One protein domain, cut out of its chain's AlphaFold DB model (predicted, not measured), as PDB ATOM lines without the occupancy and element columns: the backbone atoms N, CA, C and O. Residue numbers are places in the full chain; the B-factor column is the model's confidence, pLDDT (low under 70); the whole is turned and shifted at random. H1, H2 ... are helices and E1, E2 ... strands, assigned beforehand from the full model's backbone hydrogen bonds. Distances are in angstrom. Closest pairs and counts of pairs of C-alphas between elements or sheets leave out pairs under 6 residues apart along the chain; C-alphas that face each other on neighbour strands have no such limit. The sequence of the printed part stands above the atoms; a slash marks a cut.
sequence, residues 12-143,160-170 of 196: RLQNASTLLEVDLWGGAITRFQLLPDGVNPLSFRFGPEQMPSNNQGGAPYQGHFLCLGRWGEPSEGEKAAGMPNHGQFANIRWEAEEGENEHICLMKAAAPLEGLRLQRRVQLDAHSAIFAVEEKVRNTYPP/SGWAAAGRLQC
ATOM      1  N   ARG A  12       3.111  28.117  11.460       96.06
ATOM      2  CA  ARG A  12       3.504  26.712  11.446       96.06
ATOM      3  C   ARG A  12       2.282  25.808  11.445       96.06
ATOM      4  O   ARG A  12       1.442  25.926  12.328       96.06
ATOM      5  N   LEU A  13       2.242  24.875  10.499       97.12
ATOM      6  CA  LEU A  13       1.311  23.746  10.487       97.12
ATOM      7  C   LEU A  13       2.121  22.451  10.534       97.12
ATOM      8  O   LEU A  13       3.186  22.354   9.920       97.12
ATOM      9  N   GLN A  14       1.638  21.447  11.256       97.12
ATOM     10  CA  GLN A  14       2.344  20.174  11.376       97.12
ATOM     11  C   GLN A  14       1.368  19.003  11.486       97.12
ATOM     12  O   GLN A  14       0.310  19.113  12.101       97.12
ATOM     13  N   ASN A  15       1.766  17.867  10.919       96.25
ATOM     14  CA  ASN A  15       1.169  16.561  11.178       96.25
ATOM     15  C   ASN A  15       2.278  15.534  11.497       96.25
ATOM     16  O   ASN A  15       3.438  15.900  11.697       96.25
ATOM     17  N   ALA A  16       1.949  14.240  11.551       95.69
ATOM     18  CA  ALA A  16       2.924  13.184  11.854       95.69
ATOM     19  C   ALA A  16       4.009  12.981  10.772       95.69
ATOM     20  O   ALA A  16       5.043  12.375  11.037       95.69
ATOM     21  N   SER A  17       3.778  13.468   9.551       95.94
ATOM     22  CA  SER A  17       4.618  13.239   8.370       95.94
ATOM     23  C   SER A  17       5.362  14.481   7.871       95.94
ATOM     24  O   SER A  17       6.385  14.336   7.200       95.94
ATOM     25  N   THR A  18       4.885  15.693   8.175       97.19
ATOM     26  CA  THR A  18       5.462  16.927   7.637       97.19
ATOM     27  C   THR A  18       5.289  18.149   8.540       97.19
ATOM     28  O   THR A  18       4.358  18.234   9.343       97.19
ATOM     29  N   LEU A  19       6.199  19.106   8.361       97.12
ATOM     30  CA  LEU A  19       6.191  20.449   8.926       97.12
ATOM     31  C   LEU A  19       6.122  21.479   7.788       97.12
ATOM     32  O   LEU A  19       7.008  21.513   6.932       97.12
ATOM     33  N   LEU A  20       5.113  22.346   7.824       97.81
ATOM     34  CA  LEU A  20       4.943  23.474   6.914       97.81
ATOM     35  C   LEU A  20       5.182  24.792   7.662       97.81
ATOM     36  O   LEU A  20       4.597  25.005   8.724       97.81
ATOM     37  N   GLU A  21       5.997  25.687   7.100       97.56
ATOM     38  CA  GLU A  21       6.213  27.038   7.634       97.56
ATOM     39  C   GLU A  21       5.956  28.109   6.569       97.56
ATOM     40  O   GLU A  21       6.361  27.966   5.411       97.56
ATOM     41  N   VAL A  22       5.295  29.192   6.984       97.38
ATOM     42  CA  VAL A  22       5.040  30.385   6.169       97.38
ATOM     43  C   VAL A  22       5.642  31.607   6.858       97.38
ATOM     44  O   VAL A  22       5.296  31.924   7.997       97.38
ATOM     45  N   ASP A  23       6.533  32.304   6.161       96.12
ATOM     46  CA  ASP A  23       7.096  33.581   6.590       96.12
ATOM     47  C   ASP A  23       6.119  34.710   6.244       96.12
ATOM     48  O   ASP A  23       5.780  34.930   5.080       96.12
ATOM     49  N   LEU A  24       5.651  35.434   7.262       96.62
ATOM     50  CA  LEU A  24       4.752  36.572   7.068       96.62
ATOM     51  C   LEU A  24       5.463  37.777   6.439       96.62
ATOM     52  O   LEU A  24       4.794  38.690   5.961       96.62
ATOM     53  N   TRP A  25       6.795  37.808   6.403       95.50
ATOM     54  CA  TRP A  25       7.535  38.771   5.595       95.50
ATOM     55  C   TRP A  25       7.673  38.223   4.167       95.50
ATOM     56  O   TRP A  25       8.482  37.339   3.896       95.50
ATOM     57  N   GLY A  26       6.826  38.718   3.259       95.25
ATOM     58  CA  GLY A  26       6.716  38.270   1.864       95.25
ATOM     59  C   GLY A  26       5.705  37.145   1.626       95.25
ATOM     60  O   GLY A  26       5.469  36.767   0.479       95.25
ATOM     61  N   GLY A  27       5.099  36.598   2.687       96.31
ATOM     62  CA  GLY A  27       4.107  35.524   2.584       96.31
ATOM     63  C   GLY A  27       4.670  34.248   1.957       96.31
ATOM     64  O   GLY A  27       3.935  33.503   1.313       96.31
ATOM     65  N   ALA A  28       5.975  34.011   2.057       97.25
ATOM     66  CA  ALA A  28       6.611  32.874   1.408       97.25
ATOM     67  C   ALA A  28       6.395  31.594   2.221       97.25
ATOM     68  O   ALA A  28       6.543  31.590   3.440       97.25
ATOM     69  N   ILE A  29       6.103  30.482   1.553       97.94
ATOM     70  CA  ILE A  29       6.167  29.150   2.158       97.94
ATOM     71  C   ILE A  29       7.639  28.738   2.152       97.94
ATOM     72  O   ILE A  29       8.193  28.379   1.112       97.94
ATOM     73  N   THR A  30       8.288  28.835   3.306       96.44
ATOM     74  CA  THR A  30       9.746  28.688   3.454       96.44
ATOM     75  C   THR A  30      10.165  27.280   3.846       96.44
ATOM     76  O   THR A  30      11.330  26.900   3.706       96.44
ATOM     77  N   ARG A  31       9.219  26.473   4.331       96.56
ATOM     78  CA  ARG A  31       9.496  25.101   4.740       96.56
ATOM     79  C   ARG A  31       8.341  24.191   4.397       96.56
ATOM     80  O   ARG A  31       7.203  24.472   4.749       96.56
ATOM     81  N   PHE A  32       8.670  23.076   3.763       96.62
ATOM     82  CA  PHE A  32       7.801  21.916   3.648       96.62
ATOM     83  C   PHE A  32       8.636  20.665   3.917       96.62
ATOM     84  O   PHE A  32       9.095  19.979   3.008       96.62
ATOM     85  N   GLN A  33       8.943  20.441   5.189       96.88
ATOM     86  CA  GLN A  33       9.880  19.408   5.598       96.88
ATOM     87  C   GLN A  33       9.164  18.072   5.773       96.88
ATOM     88  O   GLN A  33       8.224  17.976   6.559       96.88
ATOM     89  N   LEU A  34       9.633  17.034   5.091       95.75
ATOM     90  CA  LEU A  34       9.250  15.653   5.367       95.75
ATOM     91  C   LEU A  34       9.947  15.208   6.657       95.75
ATOM     92  O   LEU A  34      11.167  15.285   6.770       95.75
ATOM     93  N   LEU A  35       9.183  14.791   7.665       93.56
ATOM     94  CA  LEU A  35       9.730  14.431   8.979       93.56
ATOM     95  C   LEU A  35      10.560  13.130   8.992       93.56
ATOM     96  O   LEU A  35      11.529  13.097   9.747       93.56
ATOM     97  N   PRO A  36      10.257  12.083   8.191       86.81
ATOM     98  CA  PRO A  36      11.020  10.831   8.243       86.81
ATOM     99  C   PRO A  36      12.504  10.960   7.871       86.81
ATOM    100  O   PRO A  36      13.334  10.263   8.446       86.81
ATOM    101  N   ASP A  37      12.842  11.825   6.913       89.06
ATOM    102  CA  ASP A  37      14.204  12.000   6.381       89.06
ATOM    103  C   ASP A  37      14.717  13.448   6.474       89.06
ATOM    104  O   ASP A  37      15.877  13.728   6.172       89.06
ATOM    105  N   GLY A  38      13.871  14.374   6.924       91.69
ATOM    106  CA  GLY A  38      14.210  15.773   7.133       91.69
ATOM    107  C   GLY A  38      14.306  16.604   5.853       91.69
ATOM    108  O   GLY A  38      14.725  17.760   5.939       91.69
ATOM    109  N   VAL A  39      13.923  16.067   4.690       94.44
ATOM    110  CA  VAL A  39      14.044  16.755   3.396       94.44
ATOM    111  C   VAL A  39      13.099  17.956   3.328       94.44
ATOM    112  O   VAL A  39      11.899  17.812   3.538       94.44
ATOM    113  N   ASN A  40      13.625  19.136   2.979       94.81
ATOM    114  CA  ASN A  40      12.841  20.337   2.668       94.81
ATOM    115  C   ASN A  40      13.130  20.791   1.222       94.81
ATOM    116  O   ASN A  40      14.228  21.293   0.967       94.81
ATOM    117  N   PRO A  41      12.177  20.667   0.278       92.81
ATOM    118  CA  PRO A  41      12.372  21.087  -1.106       92.81
ATOM    119  C   PRO A  41      12.308  22.614  -1.291       92.81
ATOM    120  O   PRO A  41      12.673  23.109  -2.351       92.81
ATOM    121  N   LEU A  42      11.860  23.368  -0.281       95.38
ATOM    122  CA  LEU A  42      11.678  24.824  -0.338       95.38
ATOM    123  C   LEU A  42      12.833  25.582   0.340       95.38
ATOM    124  O   LEU A  42      12.621  26.606   0.977       95.38
ATOM    125  N   SER A  43      14.058  25.061   0.245       90.50
ATOM    126  CA  SER A  43      15.208  25.511   1.043       90.50
ATOM    127  C   SER A  43      15.991  26.701   0.479       90.50
ATOM    128  O   SER A  43      16.889  27.198   1.158       90.50
ATOM    129  N   PHE A  44      15.697  27.170  -0.739       95.75
ATOM    130  CA  PHE A  44      16.418  28.318  -1.289       95.75
ATOM    131  C   PHE A  44      16.034  29.613  -0.567       95.75
ATOM    132  O   PHE A  44      14.886  29.802  -0.157       95.75
ATOM    133  N   ARG A  45      16.997  30.532  -0.482       95.44
ATOM    134  CA  ARG A  45      16.806  31.893   0.012       95.44
ATOM    135  C   ARG A  45      17.870  32.806  -0.579       95.44
ATOM    136  O   ARG A  45      19.042  32.443  -0.593       95.44
ATOM    137  N   PHE A  46      17.459  33.976  -1.043       95.31
ATOM    138  CA  PHE A  46      18.365  35.035  -1.464       95.31
ATOM    139  C   PHE A  46      18.848  35.854  -0.265       95.31
ATOM    140  O   PHE A  46      18.071  36.192   0.635       95.31
ATOM    141  N   GLY A  47      20.142  36.167  -0.266       91.12
ATOM    142  CA  GLY A  47      20.739  37.189   0.584       91.12
ATOM    143  C   GLY A  47      20.367  38.602   0.112       91.12
ATOM    144  O   GLY A  47      19.988  38.778  -1.050       91.12
ATOM    145  N   PRO A  48      20.464  39.627   0.980       87.44
ATOM    146  CA  PRO A  48      20.149  41.015   0.624       87.44
ATOM    147  C   PRO A  48      20.871  41.516  -0.636       87.44
ATOM    148  O   PRO A  48      20.292  42.239  -1.440       87.44
ATOM    149  N   GLU A  49      22.117  41.098  -0.839       92.56
ATOM    150  CA  GLU A  49      22.954  41.440  -1.990       92.56
ATOM    151  C   GLU A  49      22.506  40.786  -3.305       92.56
ATOM    152  O   GLU A  49      22.842  41.278  -4.380       92.56
ATOM    153  N   GLN A  50      21.742  39.694  -3.228       94.56
ATOM    154  CA  GLN A  50      21.188  38.990  -4.388       94.56
ATOM    155  C   GLN A  50      19.819  39.548  -4.802       94.56
ATOM    156  O   GLN A  50      19.324  39.237  -5.886       94.56
ATOM    157  N   MET A  51      19.192  40.357  -3.943       94.88
ATOM    158  CA  MET A  51      17.896  40.963  -4.227       94.88
ATOM    159  C   MET A  51      18.040  42.114  -5.235       94.88
ATOM    160  O   MET A  51      18.980  42.912  -5.126       94.88
ATOM    161  N   PRO A  52      17.086  42.269  -6.176       92.94
ATOM    162  CA  PRO A  52      16.997  43.459  -7.017       92.94
ATOM    163  C   PRO A  52      16.998  44.735  -6.172       92.94
ATOM    164  O   PRO A  52      16.425  44.754  -5.081       92.94
ATOM    165  N   SER A  53      17.600  45.814  -6.676       92.62
ATOM    166  CA  SER A  53      17.748  47.074  -5.928       92.62
ATOM    167  C   SER A  53      16.417  47.621  -5.398       92.62
ATOM    168  O   SER A  53      16.358  48.118  -4.276       92.62
ATOM    169  N   ASN A  54      15.326  47.454  -6.149       91.62
ATOM    170  CA  ASN A  54      13.972  47.853  -5.756       91.62
ATOM    171  C   ASN A  54      13.267  46.883  -4.778       91.62
ATOM    172  O   ASN A  54      12.144  47.161  -4.359       91.62
ATOM    173  N   ASN A  55      13.915  45.787  -4.367       94.00
ATOM    174  CA  ASN A  55      13.416  44.822  -3.376       94.00
ATOM    175  C   ASN A  55      14.316  44.697  -2.137       94.00
ATOM    176  O   ASN A  55      13.914  44.064  -1.167       94.00
ATOM    177  N   GLN A  56      15.503  45.312  -2.117       90.88
ATOM    178  CA  GLN A  56      16.467  45.172  -1.011       90.88
ATOM    179  C   GLN A  56      15.911  45.569   0.366       90.88
ATOM    180  O   GLN A  56      16.352  45.042   1.383       90.88
ATOM    181  N   GLY A  57      14.947  46.495   0.414       89.12
ATOM    182  CA  GLY A  57      14.284  46.906   1.656       89.12
ATOM    183  C   GLY A  57      13.107  46.024   2.086       89.12
ATOM    184  O   GLY A  57      12.502  46.302   3.118       89.12
ATOM    185  N   GLY A  58      12.742  45.021   1.288       92.62
ATOM    186  CA  GLY A  58      11.561  44.196   1.504       92.62
ATOM    187  C   GLY A  58      11.879  42.760   1.911       92.62
ATOM    188  O   GLY A  58      12.911  42.463   2.523       92.62
ATOM    189  N   ALA A  59      10.941  41.863   1.626       94.81
ATOM    190  CA  ALA A  59      11.094  40.450   1.923       94.81
ATOM    191  C   ALA A  59      12.050  39.752   0.947       94.81
ATOM    192  O   ALA A  59      12.029  40.031  -0.253       94.81
ATOM    193  N   PRO A  60      12.903  38.836   1.441       94.88
ATOM    194  CA  PRO A  60      13.798  38.088   0.574       94.88
ATOM    195  C   PRO A  60      13.009  37.088  -0.271       94.88
ATOM    196  O   PRO A  60      12.023  36.512   0.188       94.88
ATOM    197  N   TYR A  61      13.498  36.802  -1.476       95.50
ATOM    198  CA  TYR A  61      13.000  35.668  -2.249       95.50
ATOM    199  C   TYR A  61      13.477  34.366  -1.618       95.50
ATOM    200  O   TYR A  61      14.672  34.153  -1.411       95.50
ATOM    201  N   GLN A  62      12.530  33.496  -1.291       96.62
ATOM    202  CA  GLN A  62      12.783  32.240  -0.597       96.62
ATOM    203  C   GLN A  62      11.626  31.271  -0.804       96.62
ATOM    204  O   GLN A  62      10.485  31.708  -0.968       96.62
ATOM    205  N   GLY A  63      11.919  29.971  -0.759       96.25
ATOM    206  CA  GLY A  63      10.918  28.908  -0.857       96.25
ATOM    207  C   GLY A  63       9.864  29.146  -1.947       96.25
ATOM    208  O   GLY A  63      10.168  29.532  -3.069       96.25
ATOM    209  N   HIS A  64       8.589  28.934  -1.646       96.44
ATOM    210  CA  HIS A  64       7.515  29.286  -2.572       96.44
ATOM    211  C   HIS A  64       6.914  30.650  -2.207       96.44
ATOM    212  O   HIS A  64       6.173  30.760  -1.232       96.44
ATOM    213  N   PHE A  65       7.218  31.689  -2.988       95.25
ATOM    214  CA  PHE A  65       6.705  33.051  -2.796       95.25
ATOM    215  C   PHE A  65       5.753  33.468  -3.927       95.25
ATOM    216  O   PHE A  65       5.803  32.929  -5.034       95.25
ATOM    217  N   LEU A  66       4.866  34.426  -3.647       95.31
ATOM    218  CA  LEU A  66       3.801  34.828  -4.567       95.31
ATOM    219  C   LEU A  66       4.208  35.988  -5.468       95.31
ATOM    220  O   LEU A  66       4.422  37.093  -4.983       95.31
ATOM    221  N   CYS A  67       4.185  35.760  -6.778       94.81
ATOM    222  CA  CYS A  67       4.207  36.824  -7.780       94.81
ATOM    223  C   CYS A  67       2.761  37.138  -8.197       94.81
ATOM    224  O   CYS A  67       2.186  36.407  -9.002       94.81
ATOM    225  N   LEU A  68       2.159  38.189  -7.638       92.94
ATOM    226  CA  LEU A  68       0.783  38.599  -7.941       92.94
ATOM    227  C   LEU A  68       0.738  40.096  -8.238       92.94
ATOM    228  O   LEU A  68       1.446  40.865  -7.602       92.94
ATOM    229  N   GLY A  69      -0.104  40.488  -9.199       87.75
ATOM    230  CA  GLY A  69      -0.208  41.856  -9.713       87.75
ATOM    231  C   GLY A  69       0.820  42.137 -10.808       87.75
ATOM    232  O   GLY A  69       0.464  42.674 -11.858       87.75
ATOM    233  N   ARG A  70       2.060  41.658 -10.632       84.62
ATOM    234  CA  ARG A  70       3.121  41.724 -11.646       84.62
ATOM    235  C   ARG A  70       3.996  40.477 -11.676       84.62
ATOM    236  O   ARG A  70       4.273  39.862 -10.650       84.62
ATOM    237  N   TRP A  71       4.509  40.156 -12.863       85.88
ATOM    238  CA  TRP A  71       5.532  39.131 -13.041       85.88
ATOM    239  C   TRP A  71       6.726  39.705 -13.804       85.88
ATOM    240  O   TRP A  71       6.567  40.225 -14.906       85.88
ATOM    241  N   GLY A  72       7.913  39.616 -13.201       85.38
ATOM    242  CA  GLY A  72       9.163  40.105 -13.768       85.38
ATOM    243  C   GLY A  72       9.552  41.502 -13.291       85.38
ATOM    244  O   GLY A  72       9.018  42.038 -12.313       85.38
ATOM    245  N   GLU A  73      10.527  42.065 -13.997       89.88
ATOM    246  CA  GLU A  73      11.100  43.370 -13.700       89.88
ATOM    247  C   GLU A  73      10.137  44.507 -14.101       89.88
ATOM    248  O   GLU A  73       9.630  44.506 -15.226       89.88
ATOM    249  N   PRO A  74       9.863  45.483 -13.216       91.56
ATOM    250  CA  PRO A  74       9.073  46.659 -13.569       91.56
ATOM    251  C   PRO A  74       9.837  47.566 -14.541       91.56
ATOM    252  O   PRO A  74      11.066  47.580 -14.556       91.56
ATOM    253  N   SER A  75       9.119  48.380 -15.311       92.12
ATOM    254  CA  SER A  75       9.744  49.446 -16.104       92.12
ATOM    255  C   SER A  75      10.425  50.493 -15.212       92.12
ATOM    256  O   SER A  75      10.091  50.633 -14.034       92.12
ATOM    257  N   GLU A  76      11.335  51.293 -15.771       94.12
ATOM    258  CA  GLU A  76      12.012  52.367 -15.023       94.12
ATOM    259  C   GLU A  76      11.030  53.366 -14.389       94.12
ATOM    260  O   GLU A  76      11.214  53.774 -13.243       94.12
ATOM    261  N   GLY A  77       9.942  53.709 -15.090       93.44
ATOM    262  CA  GLY A  77       8.896  54.579 -14.544       93.44
ATOM    263  C   GLY A  77       8.168  53.952 -13.351       93.44
ATOM    264  O   GLY A  77       7.867  54.634 -12.375       93.44
ATOM    265  N   GLU A  78       7.936  52.641 -13.381       92.19
ATOM    266  CA  GLU A  78       7.295  51.919 -12.278       92.19
ATOM    267  C   GLU A  78       8.233  51.754 -11.085       92.19
ATOM    268  O   GLU A  78       7.803  51.932  -9.947       92.19
ATOM    269  N   LYS A  79       9.523  51.489 -11.329       93.44
ATOM    270  CA  LYS A  79      10.551  51.501 -10.279       93.44
ATOM    271  C   LYS A  79      10.625  52.872  -9.606       93.44
ATOM    272  O   LYS A  79      10.652  52.941  -8.380       93.44
ATOM    273  N   ALA A  80      10.590  53.956 -10.386       93.00
ATOM    274  CA  ALA A  80      10.559  55.322  -9.864       93.00
ATOM    275  C   ALA A  80       9.291  55.611  -9.036       93.00
ATOM    276  O   ALA A  80       9.352  56.360  -8.064       93.00
ATOM    277  N   ALA A  81       8.164  54.971  -9.367       91.75
ATOM    278  CA  ALA A  81       6.932  54.997  -8.576       91.75
ATOM    279  C   ALA A  81       6.948  54.047  -7.355       91.75
ATOM    280  O   ALA A  81       5.945  53.926  -6.652       91.75
ATOM    281  N   GLY A  82       8.072  53.373  -7.087       92.69
ATOM    282  CA  GLY A  82       8.256  52.487  -5.936       92.69
ATOM    283  C   GLY A  82       7.771  51.051  -6.141       92.69
ATOM    284  O   GLY A  82       7.655  50.312  -5.164       92.69
ATOM    285  N   MET A  83       7.479  50.632  -7.377       94.25
ATOM    286  CA  MET A  83       7.044  49.267  -7.665       94.25
ATOM    287  C   MET A  83       8.197  48.265  -7.452       94.25
ATOM    288  O   MET A  83       9.238  48.376  -8.115       94.25
ATOM    289  N   PRO A  84       8.032  47.260  -6.572       94.06
ATOM    290  CA  PRO A  84       9.009  46.192  -6.427       94.06
ATOM    291  C   PRO A  84       8.928  45.194  -7.585       94.06
ATOM    292  O   PRO A  84       7.914  45.049  -8.272       94.06
ATOM    293  N   ASN A  85      10.026  44.478  -7.793       92.88
ATOM    294  CA  ASN A  85      10.089  43.335  -8.686       92.88
ATOM    295  C   ASN A  85       9.156  42.225  -8.175       92.88
ATOM    296  O   ASN A  85       9.031  42.030  -6.965       92.88
ATOM    297  N   HIS A  86       8.473  41.551  -9.109       93.50
ATOM    298  CA  HIS A  86       7.455  40.523  -8.846       93.50
ATOM    299  C   HIS A  86       6.212  40.976  -8.045       93.50
ATOM    300  O   HIS A  86       5.463  40.133  -7.547       93.50
ATOM    301  N   GLY A  87       5.953  42.285  -7.972       92.69
ATOM    302  CA  GLY A  87       4.780  42.838  -7.289       92.69
ATOM    303  C   GLY A  87       4.970  42.975  -5.777       92.69
ATOM    304  O   GLY A  87       5.951  42.509  -5.192       92.69
ATOM    305  N   GLN A  88       4.049  43.673  -5.113       95.50
ATOM    306  CA  GLN A  88       4.208  44.020  -3.700       95.50
ATOM    307  C   GLN A  88       4.048  42.817  -2.783       95.50
ATOM    308  O   GLN A  88       4.735  42.752  -1.768       95.50
ATOM    309  N   PHE A  89       3.183  41.859  -3.118       96.50
ATOM    310  CA  PHE A  89       2.883  40.724  -2.239       96.50
ATOM    311  C   PHE A  89       4.118  39.890  -1.873       96.50
ATOM    312  O   PHE A  89       4.205  39.437  -0.732       96.50
ATOM    313  N   ALA A  90       5.086  39.760  -2.787       94.75
ATOM    314  CA  ALA A  90       6.366  39.093  -2.539       94.75
ATOM    315  C   ALA A  90       7.307  39.879  -1.613       94.75
ATOM    316  O   ALA A  90       8.300  39.329  -1.153       94.75
ATOM    317  N   ASN A  91       7.036  41.167  -1.382       95.00
ATOM    318  CA  ASN A  91       7.989  42.122  -0.818       95.00
ATOM    319  C   ASN A  91       7.482  42.837   0.452       95.00
ATOM    320  O   ASN A  91       8.222  43.625   1.038       95.00
ATOM    321  N   ILE A  92       6.234  42.592   0.870       95.62
ATOM    322  CA  ILE A  92       5.571  43.259   2.006       95.62
ATOM    323  C   ILE A  92       5.237  42.290   3.143       95.62
ATOM    324  O   ILE A  92       5.284  41.071   2.992       95.62
ATOM    325  N   ARG A  93       4.833  42.842   4.291       96.00
ATOM    326  CA  ARG A  93       4.328  42.063   5.423       96.00
ATOM    327  C   ARG A  93       2.894  41.617   5.178       96.00
ATOM    328  O   ARG A  93       2.054  42.402   4.751       96.00
ATOM    329  N   TRP A  94       2.637  40.370   5.526       97.31
ATOM    330  CA  TRP A  94       1.324  39.765   5.599       97.31
ATOM    331  C   TRP A  94       0.855  39.740   7.052       97.31
ATOM    332  O   TRP A  94       1.648  39.693   7.997       97.31
ATOM    333  N   GLU A  95      -0.456  39.768   7.224       96.69
ATOM    334  CA  GLU A  95      -1.116  39.663   8.516       96.69
ATOM    335  C   GLU A  95      -1.675  38.253   8.665       96.69
ATOM    336  O   GLU A  95      -2.376  37.770   7.777       96.69
ATOM    337  N   ALA A  96      -1.362  37.597   9.780       95.88
ATOM    338  CA  ALA A  96      -2.002  36.342  10.142       95.88
ATOM    339  C   ALA A  96      -3.429  36.596  10.634       95.88
ATOM    340  O   ALA A  96      -3.700  37.592  11.306       95.88
ATOM    341  N   GLU A  97      -4.317  35.660  10.335       94.75
ATOM    342  CA  GLU A  97      -5.663  35.581  10.889       94.75
ATOM    343  C   GLU A  97      -5.807  34.259  11.653       94.75
ATOM    344  O   GLU A  97      -5.013  33.330  11.474       94.75
ATOM    345  N   GLU A  98      -6.803  34.179  12.532       89.12
ATOM    346  CA  GLU A  98      -7.095  32.949  13.266       89.12
ATOM    347  C   GLU A  98      -7.454  31.823  12.283       89.12
ATOM    348  O   GLU A  98      -8.267  32.006  11.375       89.12
ATOM    349  N   GLY A  99      -6.793  30.673  12.426       87.38
ATOM    350  CA  GLY A  99      -7.076  29.489  11.623       87.38
ATOM    351  C   GLY A  99      -8.389  28.831  12.043       87.38
ATOM    352  O   GLY A  99      -8.807  28.928  13.190       87.38
ATOM    353  N   GLU A 100      -9.032  28.115  11.121       90.56
ATOM    354  CA  GLU A 100     -10.251  27.351  11.438       90.56
ATOM    355  C   GLU A 100      -9.964  26.134  12.334       90.56
ATOM    356  O   GLU A 100     -10.849  25.674  13.051       90.56
ATOM    357  N   ASN A 101      -8.741  25.597  12.264       94.12
ATOM    358  CA  ASN A 101      -8.204  24.541  13.119       94.12
ATOM    359  C   ASN A 101      -6.663  24.522  13.036       94.12
ATOM    360  O   ASN A 101      -6.058  25.329  12.330       94.12
ATOM    361  N   GLU A 102      -6.019  23.578  13.719       93.81
ATOM    362  CA  GLU A 102      -4.561  23.422  13.800       93.81
ATOM    363  C   GLU A 102      -3.866  23.044  12.478       93.81
ATOM    364  O   GLU A 102      -2.638  23.094  12.379       93.81
ATOM    365  N   HIS A 103      -4.632  22.662  11.456       96.69
ATOM    366  CA  HIS A 103      -4.143  22.287  10.131       96.69
ATOM    367  C   HIS A 103      -4.403  23.363   9.074       96.69
ATOM    368  O   HIS A 103      -4.151  23.146   7.887       96.69
ATOM    369  N   ILE A 104      -4.901  24.527   9.485       97.44
ATOM    370  CA  ILE A 104      -5.257  25.629   8.602       97.44
ATOM    371  C   ILE A 104      -4.629  26.911   9.124       97.44
ATOM    372  O   ILE A 104      -4.814  27.277  10.280       97.44
ATOM    373  N   CYS A 105      -3.969  27.659   8.245       96.44
ATOM    374  CA  CYS A 105      -3.629  29.045   8.524       96.44
ATOM    375  C   CYS A 105      -4.251  29.985   7.492       96.44
ATOM    376  O   CYS A 105      -4.304  29.705   6.289       96.44
ATOM    377  N   LEU A 106      -4.749  31.109   8.002       97.69
ATOM    378  CA  LEU A 106      -5.336  32.188   7.229       97.69
ATOM    379  C   LEU A 106      -4.430  33.411   7.323       97.69
ATOM    380  O   LEU A 106      -3.798  33.667   8.349       97.69
ATOM    381  N   MET A 107      -4.329  34.147   6.226       97.81
ATOM    382  CA  MET A 107      -3.496  35.339   6.150       97.81
ATOM    383  C   MET A 107      -3.993  36.287   5.071       97.81
ATOM    384  O   MET A 107      -4.608  35.872   4.088       97.81
ATOM    385  N   LYS A 108      -3.692  37.572   5.230       98.06
ATOM    386  CA  LYS A 108      -4.073  38.610   4.276       98.06
ATOM    387  C   LYS A 108      -2.955  39.610   4.042       98.06
ATOM    388  O   LYS A 108      -2.075  39.799   4.879       98.06
ATOM    389  N   ALA A 109      -3.032  40.283   2.905       97.94
ATOM    390  CA  ALA A 109      -2.155  41.391   2.564       97.94
ATOM    391  C   ALA A 109      -2.880  42.384   1.646       97.94
ATOM    392  O   ALA A 109      -3.855  42.041   0.966       97.94
ATOM    393  N   ALA A 110      -2.390  43.620   1.618       97.31
ATOM    394  CA  ALA A 110      -2.870  44.666   0.724       97.31
ATOM    395  C   ALA A 110      -1.691  45.276  -0.040       97.31
ATOM    396  O   ALA A 110      -0.722  45.725   0.567       97.31
ATOM    397  N   ALA A 111      -1.808  45.312  -1.364       96.19
ATOM    398  CA  ALA A 111      -0.854  45.897  -2.291       96.19
ATOM    399  C   ALA A 111      -1.438  47.204  -2.865       96.19
ATOM    400  O   ALA A 111      -2.137  47.176  -3.881       96.19
ATOM    401  N   PRO A 112      -1.236  48.359  -2.199       93.94
ATOM    402  CA  PRO A 112      -1.862  49.622  -2.596       93.94
ATOM    403  C   PRO A 112      -1.364  50.187  -3.937       93.94
ATOM    404  O   PRO A 112      -2.149  50.822  -4.635       93.94
ATOM    405  N   LEU A 113      -0.104  49.948  -4.319       91.69
ATOM    406  CA  LEU A 113       0.439  50.371  -5.620       91.69
ATOM    407  C   LEU A 113      -0.177  49.583  -6.778       91.69
ATOM    408  O   LEU A 113      -0.191  50.064  -7.905       91.69
ATOM    409  N   GLU A 114      -0.673  48.379  -6.499       92.75
ATOM    410  CA  GLU A 114      -1.316  47.499  -7.479       92.75
ATOM    411  C   GLU A 114      -2.848  47.538  -7.369       92.75
ATOM    412  O   GLU A 114      -3.542  46.978  -8.214       92.75
ATOM    413  N   GLY A 115      -3.390  48.183  -6.330       94.69
ATOM    414  CA  GLY A 115      -4.822  48.215  -6.046       94.69
ATOM    415  C   GLY A 115      -5.402  46.830  -5.776       94.69
ATOM    416  O   GLY A 115      -6.512  46.536  -6.216       94.69
ATOM    417  N   LEU A 116      -4.661  45.963  -5.081       96.00
ATOM    418  CA  LEU A 116      -5.081  44.591  -4.802       96.00
ATOM    419  C   LEU A 116      -5.148  44.313  -3.300       96.00
ATOM    420  O   LEU A 116      -4.307  44.747  -2.512       96.00
ATOM    421  N   ARG A 117      -6.130  43.510  -2.898       97.44
ATOM    422  CA  ARG A 117      -6.168  42.826  -1.602       97.44
ATOM    423  C   ARG A 117      -6.209  41.329  -1.825       97.44
ATOM    424  O   ARG A 117      -6.894  40.859  -2.730       97.44
ATOM    425  N   LEU A 118      -5.518  40.597  -0.968       97.25
ATOM    426  CA  LEU A 118      -5.446  39.147  -1.011       97.25
ATOM    427  C   LEU A 118      -5.812  38.574   0.353       97.25
ATOM    428  O   LEU A 118      -5.362  39.072   1.383       97.25
ATOM    429  N   GLN A 119      -6.592  37.498   0.334       98.12
ATOM    430  CA  GLN A 119      -6.711  36.558   1.441       98.12
ATOM    431  C   GLN A 119      -6.184  35.210   0.962       98.12
ATOM    432  O   GLN A 119      -6.614  34.721  -0.083       98.12
ATOM    433  N   ARG A 120      -5.268  34.610   1.714       98.31
ATOM    434  CA  ARG A 120      -4.761  33.268   1.466       98.31
ATOM    435  C   ARG A 120      -5.181  32.345   2.591       98.31
ATOM    436  O   ARG A 120      -5.062  32.665   3.771       98.31
ATOM    437  N   ARG A 121      -5.587  31.157   2.181       98.12
ATOM    438  CA  ARG A 121      -5.780  29.995   3.021       98.12
ATOM    439  C   ARG A 121      -4.722  28.961   2.671       98.12
ATOM    440  O   ARG A 121      -4.580  28.604   1.506       98.12
ATOM    441  N   VAL A 122      -4.029  28.446   3.676       98.19
ATOM    442  CA  VAL A 122      -3.150  27.288   3.527       98.19
ATOM    443  C   VAL A 122      -3.681  26.174   4.412       98.19
ATOM    444  O   VAL A 122      -3.915  26.383   5.599       98.19
ATOM    445  N   GLN A 123      -3.892  25.004   3.822       98.25
ATOM    446  CA  GLN A 123      -4.425  23.834   4.505       98.25
ATOM    447  C   GLN A 123      -3.442  22.680   4.375       98.25
ATOM    448  O   GLN A 123      -3.158  22.231   3.265       98.25
ATOM    449  N   LEU A 124      -2.948  22.189   5.506       98.25
ATOM    450  CA  LEU A 124      -2.170  20.964   5.587       98.25
ATOM    451  C   LEU A 124      -3.124  19.770   5.730       98.25
ATOM    452  O   LEU A 124      -4.093  19.824   6.482       98.25
ATOM    453  N   ASP A 125      -2.871  18.687   5.003       97.69
ATOM    454  CA  ASP A 125      -3.610  17.440   5.198       97.69
ATOM    455  C   ASP A 125      -3.327  16.870   6.598       97.69
ATOM    456  O   ASP A 125      -2.200  16.936   7.080       97.69
ATOM    457  N   ALA A 126      -4.320  16.298   7.276       96.19
ATOM    458  CA  ALA A 126      -4.146  15.844   8.661       96.19
ATOM    459  C   ALA A 126      -3.207  14.625   8.798       96.19
ATOM    460  O   ALA A 126      -2.670  14.369   9.877       96.19
ATOM    461  N   HIS A 127      -2.994  13.859   7.721       95.38
ATOM    462  CA  HIS A 127      -2.338  12.547   7.791       95.38
ATOM    463  C   HIS A 127      -1.196  12.354   6.792       95.38
ATOM    464  O   HIS A 127      -0.375  11.454   6.971       95.38
ATOM    465  N   SER A 128      -1.128  13.168   5.744       95.81
ATOM    466  CA  SER A 128      -0.166  13.025   4.656       95.81
ATOM    467  C   SER A 128       0.660  14.289   4.443       95.81
ATOM    468  O   SER A 128       0.285  15.394   4.833       95.81
ATOM    469  N   ALA A 129       1.815  14.134   3.799       95.88
ATOM    470  CA  ALA A 129       2.664  15.250   3.409       95.88
ATOM    471  C   ALA A 129       2.108  15.921   2.143       95.88
ATOM    472  O   ALA A 129       2.687  15.832   1.058       95.88
ATOM    473  N   ILE A 130       0.945  16.555   2.279       96.31
ATOM    474  CA  ILE A 130       0.247  17.284   1.220       96.31
ATOM    475  C   ILE A 130      -0.345  18.542   1.842       96.31
ATOM    476  O   ILE A 130      -0.940  18.483   2.913       96.31
ATOM    477  N   PHE A 131      -0.221  19.672   1.156       97.44
ATOM    478  CA  PHE A 131      -0.945  20.886   1.508       97.44
ATOM    479  C   PHE A 131      -1.591  21.498   0.266       97.44
ATOM    480  O   PHE A 131      -1.208  21.199  -0.870       97.44
ATOM    481  N   ALA A 132      -2.589  22.340   0.495       97.81
ATOM    482  CA  ALA A 132      -3.255  23.140  -0.516       97.81
ATOM    483  C   ALA A 132      -3.143  24.621  -0.154       97.81
ATOM    484  O   ALA A 132      -3.158  24.990   1.023       97.81
ATOM    485  N   VAL A 133      -3.054  25.460  -1.181       97.88
ATOM    486  CA  VAL A 133      -3.115  26.915  -1.062       97.88
ATOM    487  C   VAL A 133      -4.313  27.390  -1.869       97.88
ATOM    488  O   VAL A 133      -4.477  27.000  -3.023       97.88
ATOM    489  N   GLU A 134      -5.151  28.218  -1.259       97.94
ATOM    490  CA  GLU A 134      -6.243  28.924  -1.920       97.94
ATOM    491  C   GLU A 134      -6.055  30.424  -1.715       97.94
ATOM    492  O   GLU A 134      -5.762  30.884  -0.611       97.94
ATOM    493  N   GLU A 135      -6.247  31.195  -2.780       97.44
ATOM    494  CA  GLU A 135      -6.061  32.642  -2.788       97.44
ATOM    495  C   GLU A 135      -7.308  33.338  -3.332       97.44
ATOM    496  O   GLU A 135      -7.798  33.026  -4.416       97.44
ATOM    497  N   LYS A 136      -7.818  34.311  -2.575       97.56
ATOM    498  CA  LYS A 136      -8.926  35.185  -2.968       97.56
ATOM    499  C   LYS A 136      -8.400  36.595  -3.160       97.56
ATOM    500  O   LYS A 136      -8.071  37.280  -2.191       97.56
ATOM    501  N   VAL A 137      -8.354  37.029  -4.414       96.81
ATOM    502  CA  VAL A 137      -7.847  38.345  -4.815       96.81
ATOM    503  C   VAL A 137      -9.013  39.285  -5.099       96.81
ATOM    504  O   VAL A 137      -9.989  38.903  -5.744       96.81
ATOM    505  N   ARG A 138      -8.924  40.525  -4.621       95.12
ATOM    506  CA  ARG A 138      -9.907  41.586  -4.862       95.12
ATOM    507  C   ARG A 138      -9.212  42.828  -5.399       95.12
ATOM    508  O   ARG A 138      -8.246  43.292  -4.799       95.12
ATOM    509  N   ASN A 139      -9.745  43.385  -6.484       94.12
ATOM    510  CA  ASN A 139      -9.382  44.716  -6.958       94.12
ATOM    511  C   ASN A 139     -10.001  45.767  -6.021       94.12
ATOM    512  O   ASN A 139     -11.186  45.680  -5.693       94.12
ATOM    513  N   THR A 140      -9.202  46.723  -5.558       92.00
ATOM    514  CA  THR A 140      -9.640  47.829  -4.698       92.00
ATOM    515  C   THR A 140      -9.743  49.157  -5.427       92.00
ATOM    516  O   THR A 140     -10.164  50.138  -4.817       92.00
ATOM    517  N   TYR A 141      -9.357  49.224  -6.701       85.06
ATOM    518  CA  TYR A 141      -9.695  50.376  -7.517       85.06
ATOM    519  C   TYR A 141     -11.206  50.413  -7.771       85.06
ATOM    520  O   TYR A 141     -11.839  49.359  -7.896       85.06
ATOM    521  N   PRO A 142     -11.806  51.614  -7.850       77.25
ATOM    522  CA  PRO A 142     -13.198  51.748  -8.248       77.25
ATOM    523  C   PRO A 142     -13.430  51.063  -9.603       77.25
ATOM    524  O   PRO A 142     -12.572  51.179 -10.485       77.25
ATOM    525  N   PRO A 143     -14.568  50.375  -9.809       66.44
ATOM    526  CA  PRO A 143     -14.931  49.906 -11.138       66.44
ATOM    527  C   PRO A 143     -15.006  51.121 -12.067       66.44
ATOM    528  O   PRO A 143     -15.750  52.068 -11.808       66.44
ATOM    529  N   SER A 160     -12.431  36.773 -12.665       30.06
ATOM    530  CA  SER A 160     -13.121  35.605 -12.142       30.06
ATOM    531  C   SER A 160     -12.049  34.570 -11.806       30.06
ATOM    532  O   SER A 160     -11.356  34.084 -12.699       30.06
ATOM    533  N   GLY A 161     -11.892  34.339 -10.501       29.12
ATOM    534  CA  GLY A 161     -11.013  33.395  -9.817       29.12
ATOM    535  C   GLY A 161     -10.178  32.457 -10.682       29.12
ATOM    536  O   GLY A 161     -10.661  31.421 -11.128       29.12
ATOM    537  N   TRP A 162      -8.883  32.743 -10.766       26.77
ATOM    538  CA  TRP A 162      -7.896  31.676 -10.855       26.77
ATOM    539  C   TRP A 162      -7.591  31.258  -9.422       26.77
ATOM    540  O   TRP A 162      -6.761  31.862  -8.749       26.77
ATOM    541  N   ALA A 163      -8.301  30.245  -8.929       27.84
ATOM    542  CA  ALA A 163      -7.776  29.466  -7.823       27.84
ATOM    543  C   ALA A 163      -6.527  28.759  -8.361       27.84
ATOM    544  O   ALA A 163      -6.631  27.777  -9.097       27.84
ATOM    545  N   ALA A 164      -5.338  29.269  -8.046       32.09
ATOM    546  CA  ALA A 164      -4.122  28.489  -8.207       32.09
ATOM    547  C   ALA A 164      -4.138  27.396  -7.130       32.09
ATOM    548  O   ALA A 164      -3.525  27.534  -6.077       32.09
ATOM    549  N   ALA A 165      -4.875  26.311  -7.377       28.64
ATOM    550  CA  ALA A 165      -4.786  25.097  -6.581       28.64
ATOM    551  C   ALA A 165      -3.451  24.409  -6.905       28.64
ATOM    552  O   ALA A 165      -3.378  23.442  -7.661       28.64
ATOM    553  N   GLY A 166      -2.360  24.954  -6.371       33.47
ATOM    554  CA  GLY A 166      -1.061  24.304  -6.404       33.47
ATOM    555  C   GLY A 166      -1.067  23.138  -5.422       33.47
ATOM    556  O   GLY A 166      -0.970  23.345  -4.217       33.47
ATOM    557  N   ARG A 167      -1.183  21.902  -5.918       36.84
ATOM    558  CA  ARG A 167      -0.911  20.703  -5.116       36.84
ATOM    559  C   ARG A 167       0.575  20.384  -5.239       36.84
ATOM    560  O   ARG A 167       0.992  19.743  -6.202       36.84
ATOM    561  N   LEU A 168       1.378  20.807  -4.265       41.44
ATOM    562  CA  LEU A 168       2.738  20.291  -4.136       41.44
ATOM    563  C   LEU A 168       2.642  18.902  -3.490       41.44
ATOM    564  O   LEU A 168       2.349  18.776  -2.304       41.44
ATOM    565  N   GLN A 169       2.821  17.847  -4.286       42.75
ATOM    566  CA  GLN A 169       2.824  16.473  -3.787       42.75
ATOM    567  C   GLN A 169       4.248  15.922  -3.827       42.75
ATOM    568  O   GLN A 169       4.757  15.557  -4.885       42.75
ATOM    569  N   CYS A 170       4.887  15.821  -2.665       39.78
ATOM    570  CA  CYS A 170       6.122  15.059  -2.530       39.78
ATOM    571  C   CYS A 170       5.751  13.579  -2.385       39.78
ATOM    572  O   CYS A 170       5.200  13.165  -1.369       39.78
TER     573      CYS A 170
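Overview. This is residues 12 to 143 and 160 to 170 of the 196 residues of an uncharacterized protein of Cesiribacter andamanensis AMV16 (UniProt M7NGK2). Little regular structure: a sandwich only partly face to face, of two antiparallel meanders, each strand the neighbour of the one before, E1 E2 E3 and the longer E4 E5 E6 E7, with long loops and H1 between E3 and E4. Named elements, mostly strand, hold 51 of 143 printed residues. Compact, radius of gyration of the C-alphas 15.8 A, it spans 49 by 38 by 22 A.

Arrangement. E1, residues 12 to 14, E2, 18 to 23, and E3, 28 to 34, form successive hairpins; within hydrogen-bond range are N 13 and O 20, 3.0 A, and N 21 and O 31, 2.9 A. H1, residues 76 to 80, is on neither sheet; its O i to N i+4 pair is within range. E4, residues 95 to 97, E5, 104 to 111, E6, 116 to 124, and E7, 130 to 139, form successive hairpins, twisted; within range are N 95 and O 108, 2.8 A, N 105 and O 122, 2.9 A, and N 117 and O 138, 2.9 A. The closest C-alphas of E1 and E6, Leu 13 and Leu 124, are 6.6 A apart.

Along the chain. E1 begins at C-alpha 12 (3.504, 26.712, 11.446); E7, 30.2 A long, ends at C-alpha 139 (-9.382, 44.716, -6.958).

Size, cuts and confidence. Links E3 to H1 and H1 to E4 are long. Residues 144 to 159 are not printed, a 14.5 A gap between C-alphas 143 and 160. Residues 143 and 160 to 170 have pLDDT under 70.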